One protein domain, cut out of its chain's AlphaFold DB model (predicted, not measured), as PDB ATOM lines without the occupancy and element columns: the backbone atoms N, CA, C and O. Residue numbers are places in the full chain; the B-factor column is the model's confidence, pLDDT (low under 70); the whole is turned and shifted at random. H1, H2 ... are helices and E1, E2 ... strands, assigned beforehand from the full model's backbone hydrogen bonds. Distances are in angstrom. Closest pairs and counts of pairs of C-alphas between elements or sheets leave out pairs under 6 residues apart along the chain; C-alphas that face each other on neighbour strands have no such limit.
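AT A GLANCE: This is residues 2 to 178 of the 590 residues of the protein "Glyco_trans_2-like domain-containing protein" of Rhodospirillales bacterium 69-11 (UniProt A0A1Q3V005). A strongly twisted sheet of six strands runs through the middle, with H2, H3 and H5 packed together and H6 on one side of it, and H7 with the small helix H1 on the other. H4 sits beyond the sheet, beside H5, and residues 24 to 48 make a wide loop with no named element. The printed part has 177 residues with seven named helices and six named strands, in the order H1 E1 E2 H2 E3 H3 E4 H4 H5 E5 H6 E6 H7; the class is mixed, helices and strands. The sheet's order is E2 E1 E3 E4 E5 E6, mixed. The whole is compact, with a radius of gyration of the C-alphas of 16.0 A, and rounded, spanning 44 by 42 by 30 A.

HOW THE PARTS SIT: H1, residues 2 to 7, only grazes the sheet with its residues 2 to 6. E1, residues 12 to 15, and E2, residues 21 to 23, form an antiparallel hairpin at 159 degrees, with N 14 and O 22 3.0 A apart. H2, residues 49 to 62, only grazes the sheet with its residues 54 to 61. E3, residues 68 to 72, is parallel to E1 at 24 degrees, N 15 and O 70 being 3.0 A apart. H3, residues 79 to 86, only grazes the sheet and touches H2 at a steep tilt of 42 degrees, the same way; the closest C-alphas, of Tyr 58 and Ala 81, are 4.7 A apart. E4, residues 95 to 100, is parallel to E3 at 20 degrees, with N 99 and O 71 2.8 A apart. H4, residues 104 to 110, is not on the sheet. The hub is H5, residues 118 to 133, which only grazes the sheet. With residues 126 to 133 alone it touches H3, closest at the C-alphas of Phe 79 and Ser 130, 5.6 A, at a shallow tilt of 32 degrees. With residues 119 to 123 alone it touches H2, closest at the C-alphas of Ala 50 and Arg 123, 6.5 A, at a shallow tilt of 34.6 degrees, only just short of steep. H4 and H5 only just touch, with 3 pairs of C-alphas within 8 A, the closest being Leu 105 and Asp 124 at 5.7 A; on H5 residues 123 to 124 alone take part. E5, residues 136 to 139, is parallel to E4 at 16 degrees, with N 100 and O 138 2.8 A apart. H6, residues 142 to 149, is on the sheet at a height of 9.3 A, over E5 and along the strands, at 17 degrees to E5 on the local plane; it only just misses lying over E4 too, with 2 of its C-alphas on E4. E6, residues 159 to 161, is parallel to E5 at 52 degrees, with N 139 and O 160 2.8 A apart. E3 H3 E4, E4 H4 H5 E5 and E5 H6 E6 are strand-helix-strand units, parallel neighbour strands joined through helices, each with a right-handed crossover. H7, residues 166 to 176, is on the opposite face from H6, over E4 at a height of 9.2 A, and touches H1, closest at the C-alphas of Ala 4 and Met 166, 6.4 A. In each of the seven helices every O i to N i+4 pair is within hydrogen-bond range.

IN THESE COORDINATES: H1 begins at C-alpha 2, (-38.181, 48.831, 20.099). H5 is 22.3 A long from first to last C-alpha, H2 20.2 A, E4 16.1 A and H7 15.1 A. H5 begins at C-alpha 118, (-26.459, 60.068, -12.283), and H7 ends at C-alpha 176, (-44.066, 39.501, 9.567).

THE WHOLE: The C-alphas farthest apart are those of His 44 and Gly 167, 44.9 A. The printed part has no cut, and the one long link is E2 to H2. Mean pLDDT of the printed part is 78.1; residues 2 to 12, 14, 16 to 43, 166, 170 and 173 to 178 are under 70.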
ATOM      1  N   ARG A   2     -39.140  49.722  19.368       57.16
ATOM      2  CA  ARG A   2     -38.181  48.831  20.099       57.16
ATOM      3  C   ARG A   2     -38.798  47.878  21.138       57.16
ATOM      4  O   ARG A   2     -38.675  46.674  20.968       57.16
ATOM      5  N   ALA A   3     -39.508  48.389  22.147       58.12
ATOM      6  CA  ALA A   3     -40.132  47.547  23.178       58.12
ATOM      7  C   ALA A   3     -41.094  46.477  22.610       58.12
ATOM      8  O   ALA A   3     -41.053  45.334  23.048       58.12
ATOM      9  N   ALA A   4     -41.881  46.811  21.581       61.28
ATOM     10  CA  ALA A   4     -42.776  45.876  20.890       61.28
ATOM     11  C   ALA A   4     -42.019  44.764  20.144       61.28
ATOM     12  O   ALA A   4     -42.509  43.643  20.061       61.28
ATOM     13  N   LEU A   5     -40.838  45.083  19.594       59.16
ATOM     14  CA  LEU A   5     -39.977  44.117  18.905       59.16
ATOM     15  C   LEU A   5     -39.423  43.097  19.911       59.16
ATOM     16  O   LEU A   5     -39.529  41.895  19.693       59.16
ATOM     17  N   CYS A   6     -38.909  43.589  21.043       58.34
ATOM     18  CA  CYS A   6     -38.368  42.759  22.118       58.34
ATOM     19  C   CYS A   6     -39.440  41.873  22.780       58.34
ATOM     20  O   CYS A   6     -39.203  40.683  22.970       58.34
ATOM     21  N   GLU A   7     -40.628  42.411  23.089       60.75
ATOM     22  CA  GLU A   7     -41.735  41.634  23.678       60.75
ATOM     23  C   GLU A   7     -42.268  40.531  22.750       60.75
ATOM     24  O   GLU A   7     -42.751  39.509  23.232       60.75
ATOM     25  N   ALA A   8     -42.184  40.716  21.429       58.91
ATOM     26  CA  ALA A   8     -42.634  39.720  20.459       58.91
ATOM     27  C   ALA A   8     -41.662  38.532  20.295       58.91
ATOM     28  O   ALA A   8     -42.021  37.546  19.657       58.91
ATOM     29  N   GLY A   9     -40.444  38.608  20.850       57.47
ATOM     30  CA  GLY A   9     -39.442  37.537  20.778       57.47
ATOM     31  C   GLY A   9     -38.796  37.333  19.399       57.47
ATOM     32  O   GLY A   9     -38.090  36.347  19.207       57.47
ATOM     33  N   HIS A  10     -39.025  38.245  18.451       64.81
ATOM     34  CA  HIS A  10     -38.464  38.197  17.099       64.81
ATOM     35  C   HIS A  10     -37.080  38.848  17.030       64.81
ATOM     36  O   HIS A  10     -36.874  39.917  17.607       64.81
ATOM     37  N   ARG A  11     -36.152  38.276  16.250       67.50
ATOM     38  CA  ARG A  11     -34.879  38.937  15.914       67.50
ATOM     39  C   ARG A  11     -35.119  40.009  14.858       67.50
ATOM     40  O   ARG A  11     -35.453  39.688  13.716       67.50
ATOM     41  N   VAL A  12     -34.926  41.275  15.225       66.31
ATOM     42  CA  VAL A  12     -35.246  42.423  14.366       66.31
ATOM     43  C   VAL A  12     -34.132  43.467  14.375       66.31
ATOM     44  O   VAL A  12     -33.625  43.850  15.429       66.31
ATOM     45  N   THR A  13     -33.804  43.977  13.187       70.50
ATOM     46  CA  THR A  13     -32.820  45.049  12.987       70.50
ATOM     47  C   THR A  13     -33.420  46.286  12.314       70.50
ATOM     48  O   THR A  13     -34.371  46.190  11.533       70.50
ATOM     49  N   LEU A  14     -32.839  47.448  12.633       69.31
ATOM     50  CA  LEU A  14     -32.979  48.694  11.886       69.31
ATOM     51  C   LEU A  14     -31.736  48.905  11.018       69.31
ATOM     52  O   LEU A  14     -30.642  49.072  11.556       69.31
ATOM     53  N   ALA A  15     -31.910  48.936   9.698       70.38
ATOM     54  CA  ALA A  15     -30.846  49.281   8.754       70.38
ATOM     55  C   ALA A  15     -30.860  50.788   8.447       70.38
ATOM     56  O   ALA A  15     -31.925  51.343   8.161       70.38
ATOM     57  N   SER A  16     -29.697  51.446   8.472       64.75
ATOM     58  CA  SER A  16     -29.552  52.884   8.199       64.75
ATOM     59  C   SER A  16     -28.696  53.187   6.951       64.75
ATOM     60  O   SER A  16     -27.876  52.361   6.543       64.75
ATOM     61  N   PRO A  17     -28.868  54.368   6.315       55.53
ATOM     62  CA  PRO A  17     -28.139  54.754   5.095       55.53
ATOM     63  C   PRO A  17     -26.608  54.805   5.194       55.53
ATOM     64  O   PRO A  17     -25.932  54.759   4.173       55.53
ATOM     65  N   ASP A  18     -26.043  54.878   6.400       56.56
ATOM     66  CA  ASP A  18     -24.598  54.926   6.652       56.56
ATOM     67  C   ASP A  18     -23.933  53.533   6.711       56.56
ATOM     68  O   ASP A  18     -22.850  53.381   7.276       56.56
ATOM     69  N   ALA A  19     -24.583  52.516   6.129       50.62
ATOM     70  CA  ALA A  19     -24.171  51.107   6.142       50.62
ATOM     71  C   ALA A  19     -23.995  50.517   7.557       50.62
ATOM     72  O   ALA A  19     -23.196  49.600   7.771       50.62
ATOM     73  N   ARG A  20     -24.762  51.028   8.527       50.06
ATOM     74  CA  ARG A  20     -24.911  50.427   9.856       50.06
ATOM     75  C   ARG A  20     -26.238  49.683   9.964       50.06
ATOM     76  O   ARG A  20     -27.247  50.052   9.365       50.06
ATOM     77  N   GLY A  21     -26.222  48.632  10.772       48.34
ATOM     78  CA  GLY A  21     -27.413  47.936  11.224       48.34
ATOM     79  C   GLY A  21     -27.419  47.904  12.742       48.34
ATOM     80  O   GLY A  21     -26.488  47.383  13.352       48.34
ATOM     81  N   ILE A  22     -28.457  48.463  13.356       51.72
ATOM     82  CA  ILE A  22     -28.682  48.335  14.795       51.72
ATOM     83  C   ILE A  22     -29.473  47.038  14.987       51.72
ATOM     84  O   ILE A  22     -30.619  46.944  14.533       51.72
ATOM     85  N   ASP A  23     -28.888  46.022  15.629       52.28
ATOM     86  CA  ASP A  23     -29.695  44.930  16.190       52.28
ATOM     87  C   ASP A  23     -30.485  45.532  17.356       52.28
ATOM     88  O   ASP A  23     -29.926  46.084  18.305       52.28
ATOM     89  N   VAL A  24     -31.811  45.521  17.247       52.19
ATOM     90  CA  VAL A  24     -32.675  46.205  18.214       52.19
ATOM     91  C   VAL A  24     -32.867  45.355  19.478       52.19
ATOM     92  O   VAL A  24     -33.314  45.869  20.511       52.19
ATOM     93  N   THR A  25     -32.509  44.069  19.401       47.66
ATOM     94  CA  THR A  25     -32.774  43.028  20.398       47.66
ATOM     95  C   THR A  25     -31.585  42.727  21.309       47.66
ATOM     96  O   THR A  25     -31.812  42.393  22.470       47.66
ATOM     97  N   ASP A  26     -30.346  42.937  20.854       49.38
ATOM     98  CA  ASP A  26     -29.177  42.981  21.743       49.38
ATOM     99  C   ASP A  26     -29.175  44.314  22.526       49.38
ATOM    100  O   ASP A  26     -29.206  45.411  21.957       49.38
ATOM    101  N   ALA A  27     -29.217  44.235  23.857       45.31
ATOM    102  CA  ALA A  27     -29.212  45.408  24.729       45.31
ATOM    103  C   ALA A  27     -27.796  45.909  25.056       45.31
ATOM    104  O   ALA A  27     -27.636  47.098  25.337       45.31
ATOM    105  N   ASP A  28     -26.793  45.032  24.973       42.44
ATOM    106  CA  ASP A  28     -25.415  45.281  25.398       42.44
ATOM    107  C   ASP A  28     -24.487  45.634  24.215       42.44
ATOM    108  O   ASP A  28     -23.338  46.032  24.423       42.44
ATOM    109  N   ARG A  29     -24.970  45.523  22.965       46.88
ATOM    110  CA  ARG A  29     -24.225  45.872  21.735       46.88
ATOM    111  C   ARG A  29     -25.013  46.736  20.729       46.88
ATOM    112  O   ARG A  29     -25.183  46.323  19.583       46.88
ATOM    113  N   PRO A  30     -25.449  47.958  21.096       43.16
ATOM    114  CA  PRO A  30     -26.147  48.856  20.167       43.16
ATOM    115  C   PRO A  30     -25.286  49.270  18.956       43.16
ATOM    116  O   PRO A  30     -25.804  49.368  17.847       43.16
ATOM    117  N   ASP A  31     -23.975  49.455  19.150       42.81
ATOM    118  CA  ASP A  31     -22.987  49.727  18.095       42.81
ATOM    119  C   ASP A  31     -22.194  48.453  17.746       42.81
ATOM    120  O   ASP A  31     -20.972  48.373  17.911       42.81
ATOM    121  N   ALA A  32     -22.891  47.424  17.262       41.81
ATOM    122  CA  ALA A  32     -22.261  46.250  16.663       41.81
ATOM    123  C   ALA A  32     -21.603  46.627  15.319       41.81
ATOM    124  O   ALA A  32     -22.180  46.441  14.247       41.81
ATOM    125  N   ALA A  33     -20.395  47.195  15.385       38.78
ATOM    126  CA  ALA A  33     -19.635  47.622  14.214       38.78
ATOM    127  C   ALA A  33     -19.524  46.491  13.163       38.78
ATOM    128  O   ALA A  33     -19.298  45.342  13.556       38.78
ATOM    129  N   PRO A  34     -19.637  46.801  11.851       40.31
ATOM    130  CA  PRO A  34     -19.515  45.846  10.748       40.31
ATOM    131  C   PRO A  34     -18.437  44.780  10.978       40.31
ATOM    132  O   PRO A  34     -17.240  45.074  10.967       40.31
ATOM    133  N   ALA A  35     -18.868  43.537  11.212       38.00
ATOM    134  CA  ALA A  35     -18.039  42.461  11.753       38.00
ATOM    135  C   ALA A  35     -17.056  41.882  10.714       38.00
ATOM    136  O   ALA A  35     -17.214  40.753  10.269       38.00
ATOM    137  N   ARG A  36     -16.053  42.682  10.307       40.12
ATOM    138  CA  ARG A  36     -15.140  42.414   9.173       40.12
ATOM    139  C   ARG A  36     -15.891  41.851   7.958       40.12
ATOM    140  O   ARG A  36     -15.549  40.801   7.424       40.12
ATOM    141  N   ILE A  37     -16.927  42.583   7.556       45.25
ATOM    142  CA  ILE A  37     -17.811  42.212   6.450       45.25
ATOM    143  C   ILE A  37     -16.983  41.985   5.183       45.25
ATOM    144  O   ILE A  37     -16.244  42.874   4.760       45.25
ATOM    145  N   THR A  38     -17.187  40.819   4.568       45.41
ATOM    146  CA  THR A  38     -16.557  40.308   3.335       45.41
ATOM    147  C   THR A  38     -15.053  39.981   3.361       45.41
ATOM    148  O   THR A  38     -14.265  40.615   4.058       45.41
ATOM    149  N   PRO A  39     -14.608  39.029   2.510       45.69
ATOM    150  CA  PRO A  39     -13.191  38.734   2.278       45.69
ATOM    151  C   PRO A  39     -12.492  39.751   1.344       45.69
ATOM    152  O   PRO A  39     -11.510  39.406   0.690       45.69
ATOM    153  N   PHE A  40     -12.995  40.984   1.224       52.38
ATOM    154  CA  PHE A  40     -12.440  42.025   0.352       52.38
ATOM    155  C   PHE A  40     -12.524  43.419   0.994       52.38
ATOM    156  O   PHE A  40     -13.266  43.638   1.947       52.38
ATOM    157  N   ALA A  41     -11.737  44.374   0.490       56.81
ATOM    158  CA  ALA A  41     -11.787  45.754   0.967       56.81
ATOM    159  C   ALA A  41     -13.056  46.465   0.443       56.81
ATOM    160  O   ALA A  41     -13.370  46.316  -0.742       56.81
ATOM    161  N   PRO A  42     -13.760  47.283   1.252       59.56
ATOM    162  CA  PRO A  42     -14.940  48.034   0.801       59.56
ATOM    163  C   PRO A  42     -14.689  48.920  -0.432       59.56
ATOM    164  O   PRO A  42     -15.574  49.078  -1.272       59.56
ATOM    165  N   ASP A  43     -13.463  49.427  -0.594       65.81
ATOM    166  CA  ASP A  43     -13.012  50.220  -1.746       65.81
ATOM    167  C   ASP A  43     -13.002  49.468  -3.088       65.81
ATOM    168  O   ASP A  43     -12.831  50.085  -4.145       65.81
ATOM    169  N   HIS A  44     -13.187  48.146  -3.067       78.56
ATOM    170  CA  HIS A  44     -13.332  47.328  -4.270       78.56
ATOM    171  C   HIS A  44     -14.765  47.382  -4.837       78.56
ATOM    172  O   HIS A  44     -14.991  46.893  -5.941       78.56
ATOM    173  N   LEU A  45     -15.743  47.979  -4.144       83.38
ATOM    174  CA  LEU A  45     -17.083  48.190  -4.699       83.38
ATOM    175  C   LEU A  45     -17.085  49.383  -5.674       83.38
ATOM    176  O   LEU A  45     -16.880  50.530  -5.283       83.38
ATOM    177  N   VAL A  46     -17.345  49.112  -6.952       83.62
ATOM    178  CA  VAL A  46     -17.384  50.089  -8.049       83.62
ATOM    179  C   VAL A  46     -18.841  50.435  -8.362       83.62
ATOM    180  O   VAL A  46     -19.488  49.769  -9.169       83.62
ATOM    181  N   GLY A  47     -19.334  51.484  -7.703       83.00
ATOM    182  CA  GLY A  47     -20.685  52.039  -7.835       83.00
ATOM    183  C   GLY A  47     -20.826  53.356  -7.064       83.00
ATOM    184  O   GLY A  47     -19.885  53.765  -6.371       83.00
ATOM    185  N   ALA A  48     -21.983  54.010  -7.158       84.38
ATOM    186  CA  ALA A  48     -22.309  55.243  -6.433       84.38
ATOM    187  C   ALA A  48     -22.304  55.037  -4.898       84.38
ATOM    188  O   ALA A  48     -22.470  53.909  -4.428       84.38
ATOM    189  N   PRO A  49     -22.148  56.087  -4.064       82.75
ATOM    190  CA  PRO A  49     -22.085  55.930  -2.605       82.75
ATOM    191  C   PRO A  49     -23.286  55.190  -1.993       82.75
ATOM    192  O   PRO A  49     -23.086  54.326  -1.140       82.75
ATOM    193  N   ALA A  50     -24.508  55.470  -2.467       86.00
ATOM    194  CA  ALA A  50     -25.728  54.793  -2.017       86.00
ATOM    195  C   ALA A  50     -25.756  53.308  -2.425       86.00
ATOM    196  O   ALA A  50     -26.092  52.449  -1.612       86.00
ATOM    197  N   GLU A  51     -25.320  52.984  -3.648       91.62
ATOM    198  CA  GLU A  51     -25.184  51.600  -4.119       91.62
ATOM    199  C   GLU A  51     -24.197  50.823  -3.237       91.62
ATOM    200  O   GLU A  51     -24.513  49.728  -2.777       91.62
ATOM    201  N   ARG A  52     -23.022  51.397  -2.941       88.69
ATOM    202  CA  ARG A  52     -22.016  50.755  -2.074       88.69
ATOM    203  C   ARG A  52     -22.553  50.532  -0.658       88.69
ATOM    204  O   ARG A  52     -22.386  49.439  -0.123       88.69
ATOM    205  N   ALA A  53     -23.228  51.527  -0.076       84.94
ATOM    206  CA  ALA A  53     -23.823  51.417   1.255       84.94
ATOM    207  C   ALA A  53     -24.909  50.329   1.311       84.94
ATOM    208  O   ALA A  53     -24.835  49.429   2.147       84.94
ATOM    209  N   ALA A  54     -25.860  50.340   0.371       91.31
ATOM    210  CA  ALA A  54     -26.911  49.328   0.297       91.31
ATOM    211  C   ALA A  54     -26.364  47.916   0.019       91.31
ATOM    212  O   ALA A  54     -26.941  46.922   0.469       91.31
ATOM    213  N   TYR A  55     -25.246  47.802  -0.708       92.38
ATOM    214  CA  TYR A  55     -24.602  46.516  -0.972       92.38
ATOM    215  C   TYR A  55     -23.923  45.942   0.277       92.38
ATOM    216  O   TYR A  55     -24.104  44.765   0.588       92.38
ATOM    217  N   LEU A  56     -23.202  46.772   1.039       86.12
ATOM    218  CA  LEU A  56     -22.611  46.376   2.323       86.12
ATOM    219  C   LEU A  56     -23.688  45.953   3.338       86.12
ATOM    220  O   LEU A  56     -23.525  44.932   4.006       86.12
ATOM    221  N   THR A  57     -24.819  46.662   3.388       86.00
ATOM    222  CA  THR A  57     -25.978  46.278   4.210       86.00
ATOM    223  C   THR A  57     -26.588  44.940   3.775       86.00
ATOM    224  O   THR A  57     -26.914  44.119   4.627       86.00
ATOM    225  N   TYR A  58     -26.711  44.660   2.471       90.94
ATOM    226  CA  TYR A  58     -27.173  43.349   1.982       90.94
ATOM    227  C   TYR A  58     -26.256  42.203   2.429       90.94
ATOM    228  O   TYR A  58     -26.747  41.162   2.873       90.94
ATOM    229  N   LEU A  59     -24.940  42.403   2.362       86.88
ATOM    230  CA  LEU A  59     -23.955  41.417   2.808       86.88
ATOM    231  C   LEU A  59     -24.069  41.177   4.324       86.88
ATOM    232  O   LEU A  59     -24.187  40.029   4.746       86.88
ATOM    233  N   TRP A  60     -24.167  42.248   5.123       82.31
ATOM    234  CA  TRP A  60     -24.394  42.172   6.574       82.31
ATOM    235  C   TRP A  60     -25.660  41.392   6.954       82.31
ATOM    236  O   TRP A  60     -25.638  40.560   7.861       82.31
ATOM    237  N   LEU A  61     -26.769  41.667   6.260       83.00
ATOM    238  CA  LEU A  61     -28.049  40.997   6.490       83.00
ATOM    239  C   LEU A  61     -27.987  39.512   6.114       83.00
ATOM    240  O   LEU A  61     -28.581  38.693   6.805       83.00
ATOM    241  N   SER A  62     -27.267  39.163   5.044       84.56
ATOM    242  CA  SER A  62     -27.195  37.788   4.521       84.56
ATOM    243  C   SER A  62     -26.322  36.853   5.363       84.56
ATOM    244  O   SER A  62     -26.523  35.641   5.337       84.56
ATOM    245  N   GLU A  63     -25.383  37.397   6.142       80.12
ATOM    246  CA  GLU A  63     -24.588  36.646   7.127       80.12
ATOM    247  C   GLU A  63     -25.358  36.384   8.443       80.12
ATOM    248  O   GLU A  63     -24.854  35.694   9.332       80.12
ATOM    249  N   GLN A  64     -26.585  36.905   8.589       75.75
ATOM    250  CA  GLN A  64     -27.381  36.825   9.816       75.75
ATOM    251  C   GLN A  64     -28.807  36.293   9.604       75.75
ATOM    252  O   GLN A  64     -29.333  36.215   8.500       75.75
ATOM    253  N   ALA A  65     -29.451  35.915  10.713       71.81
ATOM    254  CA  ALA A  65     -30.832  35.446  10.745       71.81
ATOM    255  C   ALA A  65     -31.721  36.438  11.509       71.81
ATOM    256  O   ALA A  65     -31.713  36.454  12.742       71.81
ATOM    257  N   PHE A  66     -32.487  37.238  10.764       76.06
ATOM    258  CA  PHE A  66     -33.528  38.132  11.275       76.06
ATOM    259  C   PHE A  66     -34.909  37.634  10.833       76.06
ATOM    260  O   PHE A  66     -35.067  37.198   9.694       76.06
ATOM    261  N   ASP A  67     -35.915  37.738  11.701       74.31
ATOM    262  CA  ASP A  67     -37.320  37.496  11.337       74.31
ATOM    263  C   ASP A  67     -37.899  38.701  10.574       74.31
ATOM    264  O   ASP A  67     -38.729  38.549   9.678       74.31
ATOM    265  N   GLY A  68     -37.421  39.911  10.892       78.44
ATOM    266  CA  GLY A  68     -37.839  41.150  10.242       78.44
ATOM    267  C   GLY A  68     -36.709  42.170  10.099       78.44
ATOM    268  O   GLY A  68     -35.884  42.341  10.996       78.44
ATOM    269  N   VAL A  69     -36.701  42.879   8.972       83.81
ATOM    270  CA  VAL A  69     -35.811  44.017   8.700       83.81
ATOM    271  C   VAL A  69     -36.666  45.260   8.510       83.81
ATOM    272  O   VAL A  69     -37.547  45.285   7.649       83.81
ATOM    273  N   TYR A  70     -36.386  46.290   9.307       83.69
ATOM    274  CA  TYR A  70     -37.015  47.602   9.206       83.69
ATOM    275  C   TYR A  70     -35.997  48.587   8.628       83.69
ATOM    276  O   TYR A  70     -34.877  48.691   9.127       83.69
ATOM    277  N   ALA A  71     -36.372  49.307   7.576       87.00
ATOM    278  CA  ALA A  71     -35.487  50.253   6.900       87.00
ATOM    279  C   ALA A  71     -36.266  51.483   6.409       87.00
ATOM    280  O   ALA A  71     -37.442  51.343   6.063       87.00
ATOM    281  N   PRO A  72     -35.648  52.676   6.346       88.00
ATOM    282  CA  PRO A  72     -36.245  53.810   5.654       88.00
ATOM    283  C   PRO A  72     -36.351  53.519   4.149       88.00
ATOM    284  O   PRO A  72     -35.536  52.786   3.586       88.00
ATOM    285  N   ALA A  73     -37.345  54.113   3.489       90.62
ATOM    286  CA  ALA A  73     -37.404  54.143   2.029       90.62
ATOM    287  C   ALA A  73     -36.267  55.008   1.459       90.62
ATOM    288  O   ALA A  73     -35.591  54.603   0.516       90.62
ATOM    289  N   ARG A  74     -36.042  56.169   2.088       90.31
ATOM    290  CA  ARG A  74     -34.999  57.159   1.792       90.31
ATOM    291  C   ARG A  74     -33.589  56.547   1.755       90.31
ATOM    292  O   ARG A  74     -33.219  55.790   2.649       90.31
ATOM    293  N   GLU A  75     -32.800  56.911   0.741       88.75
ATOM    294  CA  GLU A  75     -31.472  56.352   0.398       88.75
ATOM    295  C   GLU A  75     -31.445  54.829   0.109       88.75
ATOM    296  O   GLU A  75     -30.390  54.296  -0.231       88.75
ATOM    297  N   ALA A  76     -32.578  54.124   0.213       92.81
ATOM    298  CA  ALA A  76     -32.748  52.703  -0.104       92.81
ATOM    299  C   ALA A  76     -31.686  51.728   0.479       92.81
ATOM    300  O   ALA A  76     -31.201  50.846  -0.241       92.81
ATOM    301  N   PRO A  77     -31.339  51.794   1.787       90.12
ATOM    302  CA  PRO A  77     -30.225  51.036   2.379       90.12
ATOM    303  C   PRO A  77     -30.348  49.508   2.310       90.12
ATOM    304  O   PRO A  77     -29.370  48.815   2.565       90.12
ATOM    305  N   VAL A  78     -31.520  48.961   1.980       93.31
ATOM    306  CA  VAL A  78     -31.758  47.510   1.866       93.31
ATOM    307  C   VAL A  78     -32.066  47.050   0.437       93.31
ATOM    308  O   VAL A  78     -32.442  45.899   0.239       93.31
ATOM    309  N   PHE A  79     -31.879  47.908  -0.572       96.56
ATOM    310  CA  PHE A  79     -32.216  47.645  -1.981       96.56
ATOM    311  C   PHE A  79     -31.787  46.251  -2.488       96.56
ATOM    312  O   PHE A  79     -32.622  45.453  -2.916       96.56
ATOM    313  N   TYR A  80     -30.503  45.901  -2.364       96.62
ATOM    314  CA  TYR A  80     -29.994  44.605  -2.832       96.62
ATOM    315  C   TYR A  80     -30.499  43.410  -2.002       96.62
ATOM    316  O   TYR A  80     -30.675  42.319  -2.543       96.62
ATOM    317  N   ALA A  81     -30.818  43.614  -0.720       94.62
ATOM    318  CA  ALA A  81     -31.452  42.600   0.122       94.62
ATOM    319  C   ALA A  81     -32.908  42.341  -0.302       94.62
ATOM    320  O   ALA A  81     -33.363  41.195  -0.302       94.62
ATOM    321  N   LEU A  82     -33.625  43.383  -0.736       95.38
ATOM    322  CA  LEU A  82     -34.967  43.251  -1.303       95.38
ATOM    323  C   LEU A  82     -34.949  42.473  -2.627       95.38
ATOM    324  O   LEU A  82     -35.788  41.589  -2.801       95.38
ATOM    325  N   LEU A  83     -33.975  42.743  -3.509       96.31
ATOM    326  CA  LEU A  83     -33.754  41.978  -4.745       96.31
ATOM    327  C   LEU A  83     -33.469  40.495  -4.449       96.31
ATOM    328  O   LEU A  83     -34.188  39.623  -4.939       96.31
ATOM    329  N   ALA A  84     -32.487  40.198  -3.586       95.00
ATOM    330  CA  ALA A  84     -32.116  38.824  -3.232       95.00
ATOM    331  C   ALA A  84     -33.294  38.027  -2.645       95.00
ATOM    332  O   ALA A  84     -33.487  36.850  -2.973       95.00
ATOM    333  N   ARG A  85     -34.112  38.685  -1.810       92.06
ATOM    334  CA  ARG A  85     -35.332  38.113  -1.229       92.06
ATOM    335  C   ARG A  85     -36.403  37.847  -2.286       92.06
ATOM    336  O   ARG A  85     -36.963  36.753  -2.320       92.06
ATOM    337  N   ALA A  86     -36.676  38.803  -3.174       91.25
ATOM    338  CA  ALA A  86     -37.683  38.648  -4.228       91.25
ATOM    339  C   ALA A  86     -37.331  37.549  -5.253       91.25
ATOM    340  O   ALA A  86     -38.221  36.968  -5.868       91.25
ATOM    341  N   GLN A  87     -36.040  37.242  -5.409       93.19
ATOM    342  CA  GLN A  87     -35.505  36.299  -6.399       93.19
ATOM    343  C   GLN A  87     -35.270  34.871  -5.866       93.19
ATOM    344  O   GLN A  87     -34.786  34.015  -6.607       93.19
ATOM    345  N   GLY A  88     -35.601  34.585  -4.600       89.94
ATOM    346  CA  GLY A  88     -35.400  33.251  -4.012       89.94
ATOM    347  C   GLY A  88     -33.940  32.914  -3.674       89.94
ATOM    348  O   GLY A  88     -33.575  31.735  -3.611       89.94
ATOM    349  N   LEU A  89     -33.082  33.929  -3.520       90.50
ATOM    350  CA  LEU A  89     -31.639  33.747  -3.320       90.50
ATOM    351  C   LEU A  89     -31.278  33.683  -1.836       90.50
ATOM    352  O   LEU A  89     -30.724  32.682  -1.387       90.50
ATOM    353  N   ASP A  90     -31.643  34.730  -1.095       90.00
ATOM    354  CA  ASP A  90     -31.302  34.960   0.314       90.00
ATOM    355  C   ASP A  90     -32.546  35.425   1.096       90.00
ATOM    356  O   ASP A  90     -33.602  35.661   0.504       90.00
ATOM    357  N   LEU A  91     -32.442  35.557   2.426       86.88
ATOM    358  CA  LEU A  91     -33.427  36.243   3.291       86.88
ATOM    359  C   LEU A  91     -34.892  35.753   3.185       86.88
ATOM    360  O   LEU A  91     -35.828  36.470   3.528       86.88
ATOM    361  N   GLN A  92     -35.120  34.509   2.749       82.56
ATOM    362  CA  GLN A  92     -36.467  33.948   2.527       82.56
ATOM    363  C   GLN A  92     -37.317  33.814   3.805       82.56
ATOM    364  O   GLN A  92     -38.540  33.732   3.730       82.56
ATOM    365  N   GLY A  93     -36.673  33.772   4.975       77.62
ATOM    366  CA  GLY A  93     -37.333  33.751   6.283       77.62
ATOM    367  C   GLY A  93     -37.519  35.129   6.924       77.62
ATOM    368  O   GLY A  93     -37.989  35.180   8.055       77.62
ATOM    369  N   THR A  94     -37.136  36.208   6.237       83.50
ATOM    370  CA  THR A  94     -37.030  37.565   6.786       83.50
ATOM    371  C   THR A  94     -38.028  38.489   6.101       83.50
ATOM    372  O   THR A  94     -37.924  38.723   4.900       83.50
ATOM    373  N   THR A  95     -38.971  39.064   6.841       85.44
ATOM    374  CA  THR A  95     -39.940  40.005   6.259       85.44
ATOM    375  C   THR A  95     -39.354  41.411   6.150       85.44
ATOM    376  O   THR A  95     -38.743  41.917   7.093       85.44
ATOM    377  N   ALA A  96     -39.559  42.070   5.008       88.62
ATOM    378  CA  ALA A  96     -39.064  43.421   4.767       88.62
ATOM    379  C   ALA A  96     -40.146  44.491   4.992       88.62
ATOM    380  O   ALA A  96     -41.119  44.576   4.234       88.62
ATOM    381  N   VAL A  97     -39.939  45.341   6.002       87.62
ATOM    382  CA  VAL A  97     -40.807  46.481   6.324       87.62
ATOM    383  C   VAL A  97     -40.106  47.783   5.951       87.62
ATOM    384  O   VAL A  97     -39.100  48.154   6.555       87.62
ATOM    385  N   ILE A  98     -40.655  48.494   4.968       91.31
ATOM    386  CA  ILE A  98     -40.101  49.768   4.502       91.31
ATOM    387  C   ILE A  98     -40.911  50.932   5.082       91.31
ATOM    388  O   ILE A  98     -42.138  51.002   4.948       91.31
ATOM    389  N   LEU A  99     -40.199  51.831   5.761       88.69
ATOM    390  CA  LEU A  99     -40.718  53.022   6.423       88.69
ATOM    391  C   LEU A  99     -40.598  54.213   5.463       88.69
ATOM    392  O   LEU A  99     -39.508  54.729   5.229       88.69
ATOM    393  N   ALA A 100     -41.716  54.642   4.890       86.69
ATOM    394  CA  ALA A 100     -41.786  55.805   4.015       86.69
ATOM    395  C   ALA A 100     -42.017  57.075   4.853       86.69
ATOM    396  O   ALA A 100     -43.141  57.562   5.000       86.69
ATOM    397  N   ASP A 101     -40.932  57.578   5.444       79.50
ATOM    398  CA  ASP A 101     -40.855  58.861   6.158       79.50
ATOM    399  C   ASP A 101     -40.514  60.040   5.224       79.50
ATOM    400  O   ASP A 101     -40.861  61.190   5.484       79.50
ATOM    401  N   GLY A 102     -39.875  59.732   4.100       82.94
ATOM    402  CA  GLY A 102     -39.618  60.602   2.966       82.94
ATOM    403  C   GLY A 102     -38.937  59.820   1.845       82.94
ATOM    404  O   GLY A 102     -38.740  58.608   1.938       82.94
ATOM    405  N   LEU A 103     -38.581  60.528   0.778       90.94
ATOM    406  CA  LEU A 103     -37.843  60.013  -0.377       90.94
ATOM    407  C   LEU A 103     -36.873  61.109  -0.814       90.94
ATOM    408  O   LEU A 103     -37.256  62.282  -0.813       90.94
ATOM    409  N   THR A 104     -35.649  60.780  -1.209       91.44
ATOM    410  CA  THR A 104     -34.676  61.807  -1.603       91.44
ATOM    411  C   THR A 104     -35.094  62.504  -2.914       91.44
ATOM    412  O   THR A 104     -34.801  63.687  -3.090       91.44
ATOM    413  N   LEU A 105     -35.909  61.867  -3.772       91.94
ATOM    414  CA  LEU A 105     -36.591  62.547  -4.889       91.94
ATOM    415  C   LEU A 105     -37.696  63.523  -4.431       91.94
ATOM    416  O   LEU A 105     -37.847  64.602  -5.011       91.94
ATOM    417  N   LEU A 106     -38.474  63.167  -3.403       92.25
ATOM    418  CA  LEU A 106     -39.521  64.033  -2.840       92.25
ATOM    419  C   LEU A 106     -38.907  65.262  -2.165       92.25
ATOM    420  O   LEU A 106     -39.401  66.371  -2.358       92.25
ATOM    421  N   ASP A 107     -37.827  65.083  -1.411       91.12
ATOM    422  CA  ASP A 107     -37.174  66.182  -0.705       91.12
ATOM    423  C   ASP A 107     -36.506  67.163  -1.677       91.12
ATOM    424  O   ASP A 107     -36.697  68.369  -1.524       91.12
ATOM    425  N   ARG A 108     -35.848  66.687  -2.747       93.44
ATOM    426  CA  ARG A 108     -35.377  67.575  -3.829       93.44
ATOM    427  C   ARG A 108     -36.538  68.310  -4.506       93.44
ATOM    428  O   ARG A 108     -36.447  69.514  -4.723       93.44
ATOM    429  N   ALA A 109     -37.667  67.640  -4.759       90.62
ATOM    430  CA  ALA A 109     -38.857  68.294  -5.310       90.62
ATOM    431  C   ALA A 109     -39.454  69.357  -4.360       90.62
ATOM    432  O   ALA A 109     -39.863  70.422  -4.823       90.62
ATOM    433  N   ARG A 110     -39.462  69.109  -3.041       91.31
ATOM    434  CA  ARG A 110     -39.851  70.079  -1.997       91.31
ATOM    435  C   ARG A 110     -38.872  71.264  -1.926       91.31
ATOM    436  O   ARG A 110     -39.314  72.391  -1.729       91.31
ATOM    437  N   ALA A 111     -37.578  71.025  -2.142       93.56
ATOM    438  CA  ALA A 111     -36.520  72.043  -2.204       93.56
ATOM    439  C   ALA A 111     -36.423  72.784  -3.557       93.56
ATOM    440  O   ALA A 111     -35.624  73.707  -3.693       93.56
ATOM    441  N   GLN A 112     -37.236  72.408  -4.553       93.75
ATOM    442  CA  GLN A 112     -37.178  72.897  -5.942       93.75
ATOM    443  C   GLN A 112     -35.849  72.585  -6.671       93.75
ATOM    444  O   GLN A 112     -35.485  73.256  -7.638       93.75
ATOM    445  N   GLU A 113     -35.141  71.540  -6.237       92.88
ATOM    446  CA  GLU A 113     -33.867  71.087  -6.799       92.88
ATOM    447  C   GLU A 113     -34.045  70.081  -7.949       92.88
ATOM    448  O   GLU A 113     -34.901  69.194  -7.920       92.88
ATOM    449  N   MET A 114     -33.162  70.173  -8.946       88.81
ATOM    450  CA  MET A 114     -33.009  69.163 -10.001       88.81
ATOM    451  C   MET A 114     -31.983  68.090  -9.585       88.81
ATOM    452  O   MET A 114     -31.095  68.386  -8.783       88.81
ATOM    453  N   PRO A 115     -32.046  66.858 -10.131       89.00
ATOM    454  CA  PRO A 115     -30.996  65.852  -9.942       89.00
ATOM    455  C   PRO A 115     -29.623  66.402 -10.357       89.00
ATOM    456  O   PRO A 115     -29.478  66.959 -11.446       89.00
ATOM    457  N   ARG A 116     -28.613  66.249  -9.494       84.56
ATOM    458  CA  ARG A 116     -27.284  66.872  -9.668       84.56
ATOM    459  C   ARG A 116     -26.335  66.022 -10.518       84.56
ATOM    460  O   ARG A 116     -25.330  66.521 -11.014       84.56
ATOM    461  N   GLY A 117     -26.656  64.741 -10.680       84.56
ATOM    462  CA  GLY A 117     -25.876  63.761 -11.425       84.56
ATOM    463  C   GLY A 117     -26.590  62.412 -11.500       84.56
ATOM    464  O   GLY A 117     -27.725  62.269 -11.043       84.56
ATOM    465  N   VAL A 118     -25.911  61.419 -12.076       87.50
ATOM    466  CA  VAL A 118     -26.459  60.068 -12.283       87.50
ATOM    467  C   VAL A 118     -26.763  59.374 -10.949       87.50
ATOM    468  O   VAL A 118     -27.815  58.758 -10.823       87.50
ATOM    469  N   ASP A 119     -25.911  59.556  -9.938       88.56
ATOM    470  CA  ASP A 119     -26.060  59.029  -8.574       88.56
ATOM    471  C   ASP A 119     -27.397  59.415  -7.914       88.56
ATOM    472  O   ASP A 119     -27.968  58.631  -7.156       88.56
ATOM    473  N   ASP A 120     -27.927  60.611  -8.210       91.19
ATOM    474  CA  ASP A 120     -29.241  61.025  -7.707       91.19
ATOM    475  C   ASP A 120     -30.364  60.211  -8.361       91.19
ATOM    476  O   ASP A 120     -31.239  59.723  -7.653       91.19
ATOM    477  N   LEU A 121     -30.295  59.990  -9.677       92.81
ATOM    478  CA  LEU A 121     -31.268  59.175 -10.417       92.81
ATOM    479  C   LEU A 121     -31.193  57.692 -10.025       92.81
ATOM    480  O   LEU A 121     -32.225  57.033  -9.926       92.81
ATOM    481  N   ALA A 122     -29.983  57.175  -9.792       93.81
ATOM    482  CA  ALA A 122     -29.750  55.806  -9.338       93.81
ATOM    483  C   ALA A 122     -30.372  55.572  -7.958       93.81
ATOM    484  O   ALA A 122     -31.099  54.599  -7.767       93.81
ATOM    485  N   ARG A 123     -30.180  56.513  -7.026       94.12
ATOM    486  CA  ARG A 123     -30.840  56.482  -5.720       94.12
ATOM    487  C   ARG A 123     -32.362  56.535  -5.844       94.12
ATOM    488  O   ARG A 123     -33.017  55.669  -5.277       94.12
ATOM    489  N   ASP A 124     -32.922  57.506  -6.568       94.25
ATOM    490  CA  ASP A 124     -34.383  57.649  -6.733       94.25
ATOM    491  C   ASP A 124     -35.030  56.336  -7.224       94.25
ATOM    492  O   ASP A 124     -36.139  55.967  -6.834       94.25
ATOM    493  N   GLU A 125     -34.310  55.626  -8.088       95.12
ATOM    494  CA  GLU A 125     -34.705  54.359  -8.683       95.12
ATOM    495  C   GLU A 125     -34.568  53.178  -7.699       95.12
ATOM    496  O   GLU A 125     -35.487  52.366  -7.579       95.12
ATOM    497  N   MET A 126     -33.496  53.133  -6.899       96.81
ATOM    498  CA  MET A 126     -33.375  52.204  -5.766       96.81
ATOM    499  C   MET A 126     -34.490  52.423  -4.726       96.81
ATOM    500  O   MET A 126     -35.017  51.447  -4.185       96.81
ATOM    501  N   GLU A 127     -34.893  53.672  -4.459       95.38
ATOM    502  CA  GLU A 127     -36.027  54.009  -3.582       95.38
ATOM    503  C   GLU A 127     -37.352  53.500  -4.178       95.38
ATOM    504  O   GLU A 127     -38.095  52.775  -3.507       95.38
ATOM    505  N   ARG A 128     -37.621  53.796  -5.462       95.25
ATOM    506  CA  ARG A 128     -38.798  53.313  -6.212       95.25
ATOM    507  C   ARG A 128     -38.920  51.791  -6.151       95.25
ATOM    508  O   ARG A 128     -39.980  51.266  -5.801       95.25
ATOM    509  N   GLN A 129     -37.846  51.073  -6.476       95.62
ATOM    510  CA  GLN A 129     -37.836  49.610  -6.445       95.62
ATOM    511  C   GLN A 129     -37.960  49.071  -5.017       95.62
ATOM    512  O   GLN A 129     -38.649  48.076  -4.807       95.62
ATOM    513  N   SER A 130     -37.387  49.743  -4.014       95.88
ATOM    514  CA  SER A 130     -37.533  49.320  -2.616       95.88
ATOM    515  C   SER A 130     -38.991  49.364  -2.144       95.88
ATOM    516  O   SER A 130     -39.452  48.428  -1.489       95.88
ATOM    517  N   LEU A 131     -39.758  50.381  -2.557       95.00
ATOM    518  CA  LEU A 131     -41.208  50.437  -2.325       95.00
ATOM    519  C   LEU A 131     -41.967  49.329  -3.082       95.00
ATOM    520  O   LEU A 131     -42.921  48.757  -2.550       95.00
ATOM    521  N   ALA A 132     -41.537  48.988  -4.299       93.81
ATOM    522  CA  ALA A 132     -42.130  47.924  -5.116       93.81
ATOM    523  C   ALA A 132     -41.823  46.495  -4.614       93.81
ATOM    524  O   ALA A 132     -42.544  45.559  -4.965       93.81
ATOM    525  N   LEU A 133     -40.770  46.321  -3.806       93.69
ATOM    526  CA  LEU A 133     -40.262  45.026  -3.325       93.69
ATOM    527  C   LEU A 133     -40.496  44.772  -1.822       93.69
ATOM    528  O   LEU A 133     -40.123  43.703  -1.326       93.69
ATOM    529  N   ALA A 134     -41.093  45.715  -1.091       92.06
ATOM    530  CA  ALA A 134     -41.436  45.581   0.328       92.06
ATOM    531  C   ALA A 134     -42.565  44.558   0.574       92.06
ATOM    532  O   ALA A 134     -43.490  44.452  -0.230       92.06
ATOM    533  N   ASP A 135     -42.532  43.842   1.706       87.94
ATOM    534  CA  ASP A 135     -43.672  43.022   2.162       87.94
ATOM    535  C   ASP A 135     -44.709  43.867   2.910       87.94
ATOM    536  O   ASP A 135     -45.912  43.608   2.830       87.94
ATOM    537  N   HIS A 136     -44.250  44.902   3.621       87.75
ATOM    538  CA  HIS A 136     -45.091  45.885   4.294       87.75
ATOM    539  C   HIS A 136     -44.560  47.302   4.061       87.75
ATOM    540  O   HIS A 136     -43.354  47.544   4.133       87.75
ATOM    541  N   LEU A 137     -45.479  48.244   3.838       90.19
ATOM    542  CA  LEU A 137     -45.187  49.664   3.669       90.19
ATOM    543  C   LEU A 137     -45.873  50.473   4.762       90.19
ATOM    544  O   LEU A 137     -47.097  50.424   4.890       90.19
ATOM    545  N   VAL A 138     -45.079  51.222   5.526       88.62
ATOM    546  CA  VAL A 138     -45.563  52.097   6.598       88.62
ATOM    547  C   VAL A 138     -45.202  53.535   6.248       88.62
ATOM    548  O   VAL A 138     -44.037  53.918   6.322       88.62
ATOM    549  N   PHE A 139     -46.191  54.329   5.855       87.81
ATOM    550  CA  PHE A 139     -46.021  55.751   5.566       87.81
ATOM    551  C   PHE A 139     -46.163  56.555   6.862       87.81
ATOM    552  O   PHE A 139     -47.146  56.396   7.590       87.81
ATOM    553  N   LEU A 140     -45.171  57.400   7.165       79.75
ATOM    554  CA  LEU A 140     -45.188  58.262   8.360       79.75
ATOM    555  C   LEU A 140     -45.798  59.647   8.078       79.75
ATOM    556  O   LEU A 140     -46.177  60.355   9.006       79.75
ATOM    557  N   ASP A 141     -45.902  60.008   6.799       80.69
ATOM    558  CA  ASP A 141     -46.463  61.253   6.275       80.69
ATOM    559  C   ASP A 141     -47.402  60.893   5.107       80.69
ATOM    560  O   ASP A 141     -46.975  60.328   4.096       80.69
ATOM    561  N   GLU A 142     -48.698  61.193   5.244       79.62
ATOM    562  CA  GLU A 142     -49.714  60.887   4.225       79.62
ATOM    563  C   GLU A 142     -49.447  61.608   2.893       79.62
ATOM    564  O   GLU A 142     -49.830  61.111   1.831       79.62
ATOM    565  N   THR A 143     -48.728  62.738   2.909       85.44
ATOM    566  CA  THR A 143     -48.346  63.447   1.680       85.44
ATOM    567  C   THR A 143     -47.286  62.686   0.881       85.44
ATOM    568  O   THR A 143     -47.268  62.803  -0.344       85.44
ATOM    569  N   VAL A 144     -46.471  61.836   1.524       88.44
ATOM    570  CA  VAL A 144     -45.569  60.897   0.830       88.44
ATOM    571  C   VAL A 144     -46.396  59.834   0.105       88.44
ATOM    572  O   VAL A 144     -46.154  59.569  -1.071       88.44
ATOM    573  N   ALA A 145     -47.410  59.265   0.766       86.31
ATOM    574  CA  ALA A 145     -48.290  58.261   0.163       86.31
ATOM    575  C   ALA A 145     -49.044  58.819  -1.057       86.31
ATOM    576  O   ALA A 145     -49.059  58.185  -2.113       86.31
ATOM    577  N   ALA A 146     -49.599  60.032  -0.938       87.75
ATOM    578  CA  ALA A 146     -50.250  60.731  -2.044       87.75
ATOM    579  C   ALA A 146     -49.276  61.011  -3.205       87.75
ATOM    580  O   ALA A 146     -49.540  60.613  -4.335       87.75
ATOM    581  N   TRP A 147     -48.106  61.596  -2.926       91.12
ATOM    582  CA  TRP A 147     -47.107  61.959  -3.940       91.12
ATOM    583  C   TRP A 147     -46.559  60.749  -4.721       91.12
ATOM    584  O   TRP A 147     -46.230  60.876  -5.906       91.12
ATOM    585  N   VAL A 148     -46.463  59.582  -4.071       91.44
ATOM    586  CA  VAL A 148     -46.094  58.298  -4.695       91.44
ATOM    587  C   VAL A 148     -47.252  57.759  -5.550       91.44
ATOM    588  O   VAL A 148     -47.027  57.317  -6.680       91.44
ATOM    589  N   GLY A 149     -48.492  57.861  -5.058       87.56
ATOM    590  CA  GLY A 149     -49.708  57.498  -5.794       87.56
ATOM    591  C   GLY A 149     -49.919  58.322  -7.070       87.56
ATOM    592  O   GLY A 149     -50.149  57.745  -8.132       87.56
ATOM    593  N   ASP A 150     -49.729  59.643  -6.999       90.81
ATOM    594  CA  ASP A 150     -49.823  60.583  -8.132       90.81
ATOM    595  C   ASP A 150     -48.871  60.237  -9.292       90.81
ATOM    596  O   ASP A 150     -49.095  60.629 -10.439       90.81
ATOM    597  N   ARG A 151     -47.789  59.499  -9.008       91.12
ATOM    598  CA  ARG A 151     -46.786  59.055  -9.990       91.12
ATOM    599  C   ARG A 151     -47.050  57.655 -10.541       91.12
ATOM    600  O   ARG A 151     -46.254  57.170 -11.342       91.12
ATOM    601  N   GLY A 152     -48.125  56.993 -10.110       89.88
ATOM    602  CA  GLY A 152     -48.448  55.621 -10.510       89.88
ATOM    603  C   GLY A 152     -47.381  54.600 -10.101       89.88
ATOM    604  O   GLY A 152     -47.228  53.573 -10.763       89.88
ATOM    605  N   TRP A 153     -46.600  54.884  -9.053       91.25
ATOM    606  CA  TRP A 153     -45.525  53.997  -8.609       91.25
ATOM    607  C   TRP A 153     -46.088  52.674  -8.079       91.25
ATOM    608  O   TRP A 153     -47.000  52.643  -7.251       91.25
ATOM    609  N   ARG A 154     -45.519  51.559  -8.547       90.25
ATOM    610  CA  ARG A 154     -45.881  50.218  -8.081       90.25
ATOM    611  C   ARG A 154     -45.437  50.038  -6.630       90.25
ATOM    612  O   ARG A 154     -44.259  50.181  -6.324       90.25
ATOM    613  N   LEU A 155     -46.370  49.641  -5.771       91.88
ATOM    614  CA  LEU A 155     -46.103  49.256  -4.388       91.88
ATOM    615  C   LEU A 155     -46.084  47.726  -4.254       91.88
ATOM    616  O   LEU A 155     -46.876  47.039  -4.900       91.88
ATOM    617  N   GLY A 156     -45.192  47.194  -3.414       85.56
ATOM    618  CA  GLY A 156     -45.136  45.760  -3.092       85.56
ATOM    619  C   GLY A 156     -46.252  45.304  -2.145       85.56
ATOM    620  O   GLY A 156     -46.641  44.137  -2.153       85.56
ATOM    621  N   ALA A 157     -46.809  46.244  -1.376       85.75
ATOM    622  CA  ALA A 157     -47.830  46.025  -0.359       85.75
ATOM    623  C   ALA A 157     -48.859  47.176  -0.342       85.75
ATOM    624  O   ALA A 157     -48.566  48.266  -0.839       85.75
ATOM    625  N   PRO A 158     -50.047  46.994   0.265       83.94
ATOM    626  CA  PRO A 158     -50.936  48.109   0.577       83.94
ATOM    627  C   PRO A 158     -50.249  49.109   1.516       83.94
ATOM    628  O   PRO A 158     -49.629  48.705   2.504       83.94
ATOM    629  N   ALA A 159     -50.392  50.404   1.236       81.00
ATOM    630  CA  ALA A 159     -49.923  51.462   2.123       81.00
ATOM    631  C   ALA A 159     -50.654  51.397   3.476       81.00
ATOM    632  O   ALA A 159     -51.885  51.407   3.523       81.00
ATOM    633  N   ARG A 160     -49.899  51.338   4.577       83.62
ATOM    634  CA  ARG A 160     -50.405  51.452   5.953       83.62
ATOM    635  C   ARG A 160     -49.876  52.755   6.561       83.62
ATOM    636  O   ARG A 160     -48.745  53.143   6.276       83.62
ATOM    637  N   GLY A 161     -50.671  53.423   7.394       81.69
ATOM    638  CA  GLY A 161     -50.181  54.531   8.223       81.69
ATOM    639  C   GLY A 161     -49.303  54.031   9.377       81.69
ATOM    640  O   GLY A 161     -49.285  52.834   9.675       81.69
ATOM    641  N   LEU A 162     -48.593  54.946  10.040       78.62
ATOM    642  CA  LEU A 162     -47.823  54.680  11.262       78.62
ATOM    643  C   LEU A 162     -48.698  54.018  12.354       78.62
ATOM    644  O   LEU A 162     -49.648  54.651  12.811       78.62
ATOM    645  N   PRO A 163     -48.375  52.792  12.824       78.62
ATOM    646  CA  PRO A 163     -49.116  52.143  13.905       78.62
ATOM    647  C   PRO A 163     -49.094  52.962  15.207       78.62
ATOM    648  O   PRO A 163     -48.026  53.226  15.776       78.62
ATOM    649  N   GLY A 164     -50.279  53.347  15.678       76.50
ATOM    650  CA  GLY A 164     -50.496  54.233  16.823       76.50
ATOM    651  C   GLY A 164     -50.539  53.514  18.173       76.50
ATOM    652  O   GLY A 164     -50.350  54.152  19.209       76.50
ATOM    653  N   SER A 165     -50.738  52.191  18.188       77.25
ATOM    654  CA  SER A 165     -50.767  51.387  19.419       77.25
ATOM    655  C   SER A 165     -49.792  50.207  19.415       77.25
ATOM    656  O   SER A 165     -49.375  49.692  18.375       77.25
ATOM    657  N   MET A 166     -49.457  49.724  20.618       68.62
ATOM    658  CA  MET A 166     -48.647  48.513  20.810       68.62
ATOM    659  C   MET A 166     -49.276  47.291  20.122       68.62
ATOM    660  O   MET A 166     -48.568  46.481  19.529       68.62
ATOM    661  N   GLY A 167     -50.611  47.186  20.155       72.25
ATOM    662  CA  GLY A 167     -51.358  46.092  19.537       72.25
ATOM    663  C   GLY A 167     -51.269  46.089  18.010       72.25
ATOM    664  O   GLY A 167     -51.175  45.014  17.421       72.25
ATOM    665  N   GLU A 168     -51.228  47.263  17.374       77.25
ATOM    666  CA  GLU A 168     -51.023  47.398  15.925       77.25
ATOM    667  C   GLU A 168     -49.576  47.086  15.519       77.25
ATOM    668  O   GLU A 168     -49.367  46.366  14.545       77.25
ATOM    669  N   TRP A 169     -48.576  47.533  16.292       73.06
ATOM    670  CA  TRP A 169     -47.182  47.108  16.088       73.06
ATOM    671  C   TRP A 169     -47.042  45.584  16.211       73.06
ATOM    672  O   TRP A 169     -46.439  44.953  15.349       73.06
ATOM    673  N   GLN A 170     -47.661  44.968  17.223       67.94
ATOM    674  CA  GLN A 170     -47.706  43.509  17.370       67.94
ATOM    675  C   GLN A 170     -48.536  42.816  16.272       67.94
ATOM    676  O   GLN A 170     -48.275  41.661  15.948       67.94
ATOM    677  N   ALA A 171     -49.550  43.467  15.693       73.62
ATOM    678  CA  ALA A 171     -50.297  42.931  14.553       73.62
ATOM    679  C   ALA A 171     -49.432  42.917  13.286       73.62
ATOM    680  O   ALA A 171     -49.338  41.875  12.645       73.62
ATOM    681  N   LEU A 172     -48.729  44.019  12.999       72.69
ATOM    682  CA  LEU A 172     -47.727  44.097  11.936       72.69
ATOM    683  C   LEU A 172     -46.632  43.034  12.132       72.69
ATOM    684  O   LEU A 172     -46.280  42.355  11.182       72.69
ATOM    685  N   LEU A 173     -46.151  42.820  13.361       64.88
ATOM    686  CA  LEU A 173     -45.147  41.788  13.659       64.88
ATOM    687  C   LEU A 173     -45.670  40.353  13.468       64.88
ATOM    688  O   LEU A 173     -44.960  39.499  12.943       64.88
ATOM    689  N   ARG A 174     -46.928  40.071  13.823       64.06
ATOM    690  CA  ARG A 174     -47.544  38.758  13.552       64.06
ATOM    691  C   ARG A 174     -47.747  38.509  12.051       64.06
ATOM    692  O   ARG A 174     -47.608  37.372  11.612       64.06
ATOM    693  N   ASP A 175     -47.992  39.563  11.275       64.12
ATOM    694  CA  ASP A 175     -47.958  39.550   9.805       64.12
ATOM    695  C   ASP A 175     -46.529  39.201   9.316       64.12
ATOM    696  O   ASP A 175     -46.355  38.266   8.533       64.12
ATOM    697  N   THR A 176     -45.479  39.812   9.898       58.16
ATOM    698  CA  THR A 176     -44.066  39.501   9.567       58.16
ATOM    699  C   THR A 176     -43.609  38.072   9.886       58.16
ATOM    700  O   THR A 176     -42.604  37.626   9.335       58.16
ATOM    701  N   ALA A 177     -44.332  37.324  10.725       49.06
ATOM    702  CA  ALA A 177     -44.027  35.920  11.016       49.06
ATOM    703  C   ALA A 177     -44.530  34.944   9.926       49.06
ATOM    704  O   ALA A 177     -44.168  33.762   9.931       49.06
ATOM    705  N   CYS A 178     -45.350  35.413   8.977       47.22
ATOM    706  CA  CYS A 178     -45.885  34.603   7.884       47.22
ATOM    707  C   CYS A 178     -44.835  34.375   6.786       47.22
ATOM    708  O   CYS A 178     -44.906  34.954   5.701       47.22
TER     709      CYS A 178